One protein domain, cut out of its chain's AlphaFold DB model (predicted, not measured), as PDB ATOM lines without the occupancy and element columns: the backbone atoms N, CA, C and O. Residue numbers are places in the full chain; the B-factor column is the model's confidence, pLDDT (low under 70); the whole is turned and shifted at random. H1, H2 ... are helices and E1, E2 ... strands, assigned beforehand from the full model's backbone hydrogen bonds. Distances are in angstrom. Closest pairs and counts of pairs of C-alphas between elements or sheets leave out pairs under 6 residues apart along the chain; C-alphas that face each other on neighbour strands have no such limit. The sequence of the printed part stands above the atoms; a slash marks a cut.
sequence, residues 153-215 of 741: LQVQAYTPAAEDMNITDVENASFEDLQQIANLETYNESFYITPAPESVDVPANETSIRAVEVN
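AT A GLANCE: This is residues 153 to 215 of the 741 residues of an uncharacterized protein of Haloterrigena saccharevitans (UniProt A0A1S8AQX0). Little regular structure is present: an elongated, loop-rich ribbon holds two small antiparallel sheets, the pair E1 and E4 towards one end and E2, E3, E5, in that order, near the middle, grazed by H1. The 63 printed residues run E1 E2 H1 E3 E4 E5, class mixed, with 25 in named elements. The whole is only just loose, close to compact, with a radius of gyration of the C-alphas of 13.2 A and spans of 42 by 23 by 18 A.

HOW THE PARTS SIT: E1, residues 153 to 155, runs on into E2, residues 158 to 160, at 20 degrees. H1, residues 175 to 183, only grazes the three-stranded sheet; its closest C-alphas to E2 are those of Leu 178 and Pro 160, 6.9 A. In H1 every O i to N i+4 pair is within hydrogen-bond range. E3, residues 191 to 193, is antiparallel to E2, with N 159 and O 192 at 2.9 A. E4, residues 198 to 201, is antiparallel to E1, with N 153 and O 200 at 2.8 A. E5, residues 212 to 214, is antiparallel to E3, with N 191 and O 214 at 2.8 A.

IN THESE COORDINATES: E1 begins at C-alpha 153 (93.715, 130.140, 130.914) and E5 ends at C-alpha 214 (85.676, 152.932, 131.988). H1 measures 12.9 A and E4 10.1 A.

THE WHOLE: The printed part has no cut. The link E2 to H1 is long. Mean pLDDT of the printed part is 76.4, with 13 residues under 70.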
ATOM      1  N   LEU A 153      94.446 129.320 129.952       81.31
ATOM      2  CA  LEU A 153      93.715 130.140 130.914       81.31
ATOM      3  C   LEU A 153      93.021 131.293 130.201       81.31
ATOM      4  O   LEU A 153      93.625 131.940 129.356       81.31
ATOM      5  N   GLN A 154      91.780 131.575 130.582       78.81
ATOM      6  CA  GLN A 154      91.143 132.858 130.290       78.81
ATOM      7  C   GLN A 154      91.372 133.762 131.493       78.81
ATOM      8  O   GLN A 154      91.004 133.391 132.608       78.81
ATOM      9  N   VAL A 155      91.995 134.918 131.285       83.62
ATOM     10  CA  VAL A 155      92.296 135.854 132.367       83.62
ATOM     11  C   VAL A 155      91.535 137.154 132.156       83.62
ATOM     12  O   VAL A 155      91.564 137.745 131.079       83.62
ATOM     13  N   GLN A 156      90.857 137.596 133.208       81.31
ATOM     14  CA  GLN A 156      90.125 138.854 133.261       81.31
ATOM     15  C   GLN A 156      90.551 139.599 134.524       81.31
ATOM     16  O   GLN A 156      90.647 138.998 135.593       81.31
ATOM     17  N   ALA A 157      90.821 140.895 134.393       84.12
ATOM     18  CA  ALA A 157      91.174 141.773 135.497       84.12
ATOM     19  C   ALA A 157      90.133 142.885 135.633       84.12
ATOM     20  O   ALA A 157      89.681 143.446 134.631       84.12
ATOM     21  N   TYR A 158      89.772 143.204 136.873       83.38
ATOM     22  CA  TYR A 158      88.878 144.310 137.178       83.38
ATOM     23  C   TYR A 158      89.140 144.886 138.579       83.38
ATOM     24  O   TYR A 158      89.561 144.155 139.474       83.38
ATOM     25  N   THR A 159      88.932 146.192 138.758       82.75
ATOM     26  CA  THR A 159      89.025 146.890 140.055       82.75
ATOM     27  C   THR A 159      88.308 148.247 139.992       82.75
ATOM     28  O   THR A 159      88.316 148.868 138.922       82.75
ATOM     29  N   PRO A 160      87.723 148.746 141.100       82.44
ATOM     30  CA  PRO A 160      87.414 150.172 141.231       82.44
ATOM     31  C   PRO A 160      88.692 151.022 141.116       82.44
ATOM     32  O   PRO A 160      89.794 150.535 141.394       82.44
ATOM     33  N   ALA A 161      88.555 152.271 140.664       79.25
ATOM     34  CA  ALA A 161      89.669 153.216 140.566       79.25
ATOM     35  C   ALA A 161      90.033 153.864 141.912       79.25
ATOM     36  O   ALA A 161      91.202 154.211 142.104       79.25
ATOM     37  N   ALA A 162      89.072 153.963 142.836       77.38
ATOM     38  CA  ALA A 162      89.275 154.600 144.133       77.38
ATOM     39  C   ALA A 162      90.244 153.800 145.020       77.38
ATOM     40  O   ALA A 162      90.069 152.602 145.244       77.38
ATOM     41  N   GLU A 163      91.283 154.462 145.545       66.81
ATOM     42  CA  GLU A 163      92.360 153.806 146.309       66.81
ATOM     43  C   GLU A 163      91.895 153.223 147.661       66.81
ATOM     44  O   GLU A 163      92.541 152.318 148.202       66.81
ATOM     45  N   ASP A 164      90.804 153.744 148.221       69.81
ATOM     46  CA  ASP A 164      90.206 153.358 149.502       69.81
ATOM     47  C   ASP A 164      89.106 152.292 149.378       69.81
ATOM     48  O   ASP A 164      88.689 151.720 150.388       69.81
ATOM     49  N   MET A 165      88.705 151.953 148.152       71.62
ATOM     50  CA  MET A 165      87.684 150.952 147.854       71.62
ATOM     51  C   MET A 165      88.344 149.744 147.192       71.62
ATOM     52  O   MET A 165      88.905 149.838 146.109       71.62
ATOM     53  N   ASN A 166      88.296 148.583 147.841       69.94
ATOM     54  CA  ASN A 166      88.850 147.343 147.298       69.94
ATOM     55  C   ASN A 166      87.869 146.192 147.503       69.94
ATOM     56  O   ASN A 166      87.177 146.136 148.518       69.94
ATOM     57  N   ILE A 167      87.873 145.237 146.572       75.44
ATOM     58  CA  ILE A 167      87.166 143.966 146.743       75.44
ATOM     59  C   ILE A 167      87.850 143.210 147.887       75.44
ATOM     60  O   ILE A 167      89.024 142.842 147.792       75.44
ATOM     61  N   THR A 168      87.139 143.046 149.000       70.69
ATOM     62  CA  THR A 168      87.694 142.527 150.258       70.69
ATOM     63  C   THR A 168      87.829 141.005 150.251       70.69
ATOM     64  O   THR A 168      88.807 140.483 150.789       70.69
ATOM     65  N   ASP A 169      86.906 140.297 149.596       76.00
ATOM     66  CA  ASP A 169      86.966 138.850 149.388       76.00
ATOM     67  C   ASP A 169      87.567 138.511 148.017       76.00
ATOM     68  O   ASP A 169      86.882 138.284 147.022       76.00
ATOM     69  N   VAL A 170      88.899 138.476 147.961       71.06
ATOM     70  CA  VAL A 170      89.637 138.170 146.724       71.06
ATOM     71  C   VAL A 170      89.399 136.731 146.249       71.06
ATOM     72  O   VAL A 170      89.510 136.456 145.053       71.06
ATOM     73  N   GLU A 171      89.082 135.793 147.145       68.38
ATOM     74  CA  GLU A 171      88.878 134.386 146.778       68.38
ATOM     75  C   GLU A 171      87.553 134.185 146.031       68.38
ATOM     76  O   GLU A 171      87.514 133.402 145.078       68.38
ATOM     77  N   ASN A 172      86.523 134.965 146.377       66.50
ATOM     78  CA  ASN A 172      85.218 134.942 145.711       66.50
ATOM     79  C   ASN A 172      84.971 136.101 144.738       66.50
ATOM     80  O   ASN A 172      83.922 136.118 144.095       66.50
ATOM     81  N   ALA A 173      85.953 136.992 144.564       68.94
ATOM     82  CA  ALA A 173      85.864 138.165 143.700       68.94
ATOM     83  C   ALA A 173      85.194 137.852 142.355       68.94
ATOM     84  O   ALA A 173      85.632 136.965 141.601       68.94
ATOM     85  N   SER A 174      84.132 138.592 142.063       72.00
ATOM     86  CA  SER A 174      83.283 138.484 140.887       72.00
ATOM     87  C   SER A 174      82.958 139.864 140.304       72.00
ATOM     88  O   SER A 174      83.281 140.908 140.868       72.00
ATOM     89  N   PHE A 175      82.306 139.870 139.141       68.81
ATOM     90  CA  PHE A 175      81.852 141.115 138.524       68.81
ATOM     91  C   PHE A 175      80.732 141.803 139.328       68.81
ATOM     92  O   PHE A 175      80.579 143.018 139.247       68.81
ATOM     93  N   GLU A 176      79.996 141.035 140.134       67.94
ATOM     94  CA  GLU A 176      78.930 141.519 141.018       67.94
ATOM     95  C   GLU A 176      79.474 142.461 142.102       67.94
ATOM     96  O   GLU A 176      78.845 143.461 142.431       67.94
ATOM     97  N   ASP A 177      80.704 142.234 142.575       76.50
ATOM     98  CA  ASP A 177      81.345 143.104 143.569       76.50
ATOM     99  C   ASP A 177      81.574 144.526 143.026       76.50
ATOM    100  O   ASP A 177      81.454 145.512 143.755       76.50
ATOM    101  N   LEU A 178      81.862 144.660 141.723       73.94
ATOM    102  CA  LEU A 178      81.954 145.973 141.080       73.94
ATOM    103  C   LEU A 178      80.589 146.641 140.942       73.94
ATOM    104  O   LEU A 178      80.514 147.860 141.044       73.94
ATOM    105  N   GLN A 179      79.530 145.863 140.711       68.50
ATOM    106  CA  GLN A 179      78.161 146.379 140.629       68.50
ATOM    107  C   GLN A 179      77.699 146.917 141.980       68.50
ATOM    108  O   GLN A 179      77.187 148.033 142.047       68.50
ATOM    109  N   GLN A 180      77.975 146.191 143.063       75.81
ATOM    110  CA  GLN A 180      77.697 146.652 144.422       75.81
ATOM    111  C   GLN A 180      78.424 147.966 144.727       75.81
ATOM    112  O   GLN A 180      77.807 148.905 145.221       75.81
ATOM    113  N   ILE A 181      79.707 148.069 144.359       76.94
ATOM    114  CA  ILE A 181      80.492 149.300 144.521       76.94
ATOM    115  C   ILE A 181      79.937 150.446 143.661       76.94
ATOM    116  O   ILE A 181      79.789 151.559 144.159       76.94
ATOM    117  N   ALA A 182      79.592 150.182 142.399       71.31
ATOM    118  CA  ALA A 182      79.036 151.170 141.473       71.31
ATOM    119  C   ALA A 182      77.660 151.709 141.899       71.31
ATOM    120  O   ALA A 182      77.261 152.783 141.448       71.31
ATOM    121  N   ASN A 183      76.930 150.956 142.727       68.12
ATOM    122  CA  ASN A 183      75.607 151.321 143.224       68.12
ATOM    123  C   ASN A 183      75.647 152.154 144.519       68.12
ATOM    124  O   ASN A 183      74.620 152.744 144.872       68.12
ATOM    125  N   LEU A 184      76.800 152.242 145.200       74.75
ATOM    126  CA  LEU A 184      76.978 153.085 146.384       74.75
ATOM    127  C   LEU A 184      76.872 154.566 146.007       74.75
ATOM    128  O   LEU A 184      77.585 155.043 145.128       74.75
ATOM    129  N   GLU A 185      76.040 155.321 146.726       68.69
ATOM    130  CA  GLU A 185      75.876 156.770 146.513       68.69
ATOM    131  C   GLU A 185      77.178 157.562 146.696       68.69
ATOM    132  O   GLU A 185      77.345 158.653 146.158       68.69
ATOM    133  N   THR A 186      78.120 157.000 147.451       73.75
ATOM    134  CA  THR A 186      79.415 157.604 147.758       73.75
ATOM    135  C   THR A 186      80.482 157.358 146.691       73.75
ATOM    136  O   THR A 186      81.558 157.947 146.784       73.75
ATOM    137  N   TYR A 187      80.224 156.509 145.689       76.69
ATOM    138  CA  TYR A 187      81.203 156.149 144.665       76.69
ATOM    139  C   TYR A 187      80.950 156.905 143.353       76.69
ATOM    140  O   TYR A 187      79.943 156.698 142.684       76.69
ATOM    141  N   ASN A 188      81.886 157.772 142.958       74.19
ATOM    142  CA  ASN A 188      81.792 158.608 141.751       74.19
ATOM    143  C   ASN A 188      83.005 158.475 140.810       74.19
ATOM    144  O   ASN A 188      83.201 159.312 139.925       74.19
ATOM    145  N   GLU A 189      83.830 157.451 141.017       81.00
ATOM    146  CA  GLU A 189      85.059 157.234 140.258       81.00
ATOM    147  C   GLU A 189      84.880 156.203 139.130       81.00
ATOM    148  O   GLU A 189      83.836 155.571 138.977       81.00
ATOM    149  N   SER A 190      85.909 156.047 138.298       83.44
ATOM    150  CA  SER A 190      85.937 155.102 137.180       83.44
ATOM    151  C   SER A 190      86.246 153.666 137.633       83.44
ATOM    152  O   SER A 190      86.500 153.382 138.804       83.44
ATOM    153  N   PHE A 191      86.226 152.722 136.699       83.56
ATOM    154  CA  PHE A 191      86.621 151.331 136.910       83.56
ATOM    155  C   PHE A 191      87.706 150.947 135.917       83.56
ATOM    156  O   PHE A 191      87.675 151.365 134.764       83.56
ATOM    157  N   TYR A 192      88.628 150.082 136.319       84.38
ATOM    158  CA  TYR A 192      89.547 149.439 135.386       84.38
ATOM    159  C   TYR A 192      89.038 148.034 135.085       84.38
ATOM    160  O   TYR A 192      88.878 147.242 136.005       84.38
ATOM    161  N   ILE A 193      88.810 147.709 133.811       80.19
ATOM    162  CA  ILE A 193      88.295 146.407 133.358       80.19
ATOM    163  C   ILE A 193      89.038 145.926 132.105       80.19
ATOM    164  O   ILE A 193      89.391 146.715 131.229       80.19
ATOM    165  N   THR A 194      89.287 144.623 131.976       79.00
ATOM    166  CA  THR A 194      89.724 144.022 130.703       79.00
ATOM    167  C   THR A 194      88.556 144.001 129.699       79.00
ATOM    168  O   THR A 194      87.521 143.416 130.014       79.00
ATOM    169  N   PRO A 195      88.693 144.564 128.480       67.00
ATOM    170  CA  PRO A 195      87.606 144.611 127.489       67.00
ATOM    171  C   PRO A 195      87.024 143.244 127.093       67.00
ATOM    172  O   PRO A 195      85.858 143.151 126.726       67.00
ATOM    173  N   ALA A 196      87.845 142.194 127.133       66.88
ATOM    174  CA  ALA A 196      87.453 140.804 126.925       66.88
ATOM    175  C   ALA A 196      88.455 139.889 127.649       66.88
ATOM    176  O   ALA A 196      89.617 140.282 127.770       66.88
ATOM    177  N   PRO A 197      88.063 138.684 128.104       74.19
ATOM    178  CA  PRO A 197      89.009 137.729 128.674       74.19
ATOM    179  C   PRO A 197      90.159 137.432 127.702       74.19
ATOM    180  O   PRO A 197      89.931 137.135 126.527       74.19
ATOM    181  N   GLU A 198      91.397 137.523 128.184       79.38
ATOM    182  CA  GLU A 198      92.588 137.225 127.388       79.38
ATOM    183  C   GLU A 198      92.993 135.758 127.572       79.38
ATOM    184  O   GLU A 198      93.141 135.270 128.695       79.38
ATOM    185  N   SER A 199      93.192 135.047 126.460       81.19
ATOM    186  CA  SER A 199      93.642 133.652 126.473       81.19
ATOM    187  C   SER A 199      95.160 133.561 126.621       81.19
ATOM    188  O   SER A 199      95.903 134.140 125.830       81.19
ATOM    189  N   VAL A 200      95.621 132.793 127.605       84.19
ATOM    190  CA  VAL A 200      97.038 132.577 127.919       84.19
ATOM    191  C   VAL A 200      97.333 131.082 127.952       84.19
ATOM    192  O   VAL A 200      96.752 130.350 128.752       84.19
ATOM    193  N   ASP A 201      98.260 130.620 127.118       85.69
ATOM    194  CA  ASP A 201      98.699 129.221 127.121       85.69
ATOM    195  C   ASP A 201      99.652 128.938 128.293       85.69
ATOM    196  O   ASP A 201     100.571 129.708 128.567       85.69
ATOM    197  N   VAL A 202      99.452 127.823 128.997       83.44
ATOM    198  CA  VAL A 202     100.194 127.458 130.215       83.44
ATOM    199  C   VAL A 202     101.213 126.351 129.905       83.44
ATOM    200  O   VAL A 202     100.862 125.368 129.252       83.44
ATOM    201  N   PRO A 203     102.465 126.436 130.405       79.88
ATOM    202  CA  PRO A 203     103.012 127.482 131.273       79.88
ATOM    203  C   PRO A 203     103.453 128.734 130.500       79.88
ATOM    204  O   PRO A 203     104.190 128.638 129.523       79.88
ATOM    205  N   ALA A 204     103.090 129.910 131.015       79.25
ATOM    206  CA  ALA A 204     103.550 131.203 130.514       79.25
ATOM    207  C   ALA A 204     104.445 131.916 131.537       79.25
ATOM    208  O   ALA A 204     104.255 131.782 132.744       79.25
ATOM    209  N   ASN A 205     105.401 132.704 131.040       77.31
ATOM    210  CA  ASN A 205     106.222 133.619 131.833       77.31
ATOM    211  C   ASN A 205     106.137 135.022 131.209       77.31
ATOM    212  O   ASN A 205     106.193 135.143 129.989       77.31
ATOM    213  N   GLU A 206     106.042 136.060 132.046       75.94
ATOM    214  CA  GLU A 206     106.028 137.481 131.637       75.94
ATOM    215  C   GLU A 206     104.854 137.905 130.721       75.94
ATOM    216  O   GLU A 206     104.998 138.792 129.883       75.94
ATOM    217  N   THR A 207     103.669 137.310 130.892       78.31
ATOM    218  CA  THR A 207     102.450 137.729 130.174       78.31
ATOM    219  C   THR A 207     101.903 139.058 130.704       78.31
ATOM    220  O   THR A 207     101.829 139.269 131.915       78.31
ATOM    221  N   SER A 208     101.482 139.943 129.799       80.94
ATOM    222  CA  SER A 208     100.820 141.213 130.114       80.94
ATOM    223  C   SER A 208      99.343 141.161 129.740       80.94
ATOM    224  O   SER A 208      99.043 140.792 128.610       80.94
ATOM    225  N   ILE A 209      98.469 141.603 130.644       80.31
ATOM    226  CA  ILE A 209      97.022 141.725 130.414       80.31
ATOM    227  C   ILE A 209      96.666 143.205 130.405       80.31
ATOM    228  O   ILE A 209      97.163 143.965 131.245       80.31
ATOM    229  N   ARG A 210      95.812 143.631 129.473       81.94
ATOM    230  CA  ARG A 210      95.404 145.031 129.359       81.94
ATOM    231  C   ARG A 210      94.064 145.284 130.049       81.94
ATOM    232  O   ARG A 210      93.035 144.780 129.620       81.94
ATOM    233  N   ALA A 211      94.057 146.165 131.046       80.81
ATOM    234  CA  ALA A 211      92.833 146.800 131.533       80.81
ATOM    235  C   ALA A 211      92.661 148.185 130.890       80.81
ATOM    236  O   ALA A 211      93.646 148.855 130.560       80.81
ATOM    237  N   VAL A 212      91.417 148.601 130.688       78.94
ATOM    238  CA  VAL A 212      91.043 149.954 130.270       78.94
ATOM    239  C   VAL A 212      90.198 150.596 131.357       78.94
ATOM    240  O   VAL A 212      89.454 149.909 132.050       78.94
ATOM    241  N   GLU A 213      90.343 151.905 131.503       82.62
ATOM    242  CA  GLU A 213      89.497 152.699 132.384       82.62
ATOM    243  C   GLU A 213      88.145 152.950 131.704       82.62
ATOM    244  O   GLU A 213      88.099 153.341 130.533       82.62
ATOM    245  N   VAL A 214      87.054 152.703 132.423       75.19
ATOM    246  CA  VAL A 214      85.676 152.932 131.988       75.19
ATOM    247  C   VAL A 214      84.932 153.726 133.054       75.19
ATOM    248  O   VAL A 214      85.086 153.475 134.245       75.19
ATOM    249  N   ASN A 215      84.111 154.684 132.628       73.44
ATOM    250  CA  ASN A 215      83.321 155.516 133.545       73.44
ATOM    251  C   ASN A 215      82.023 154.833 133.999       73.44
ATOM    252  O   ASN A 215      81.361 155.318 134.909       73.44
TER     253      ASN A 215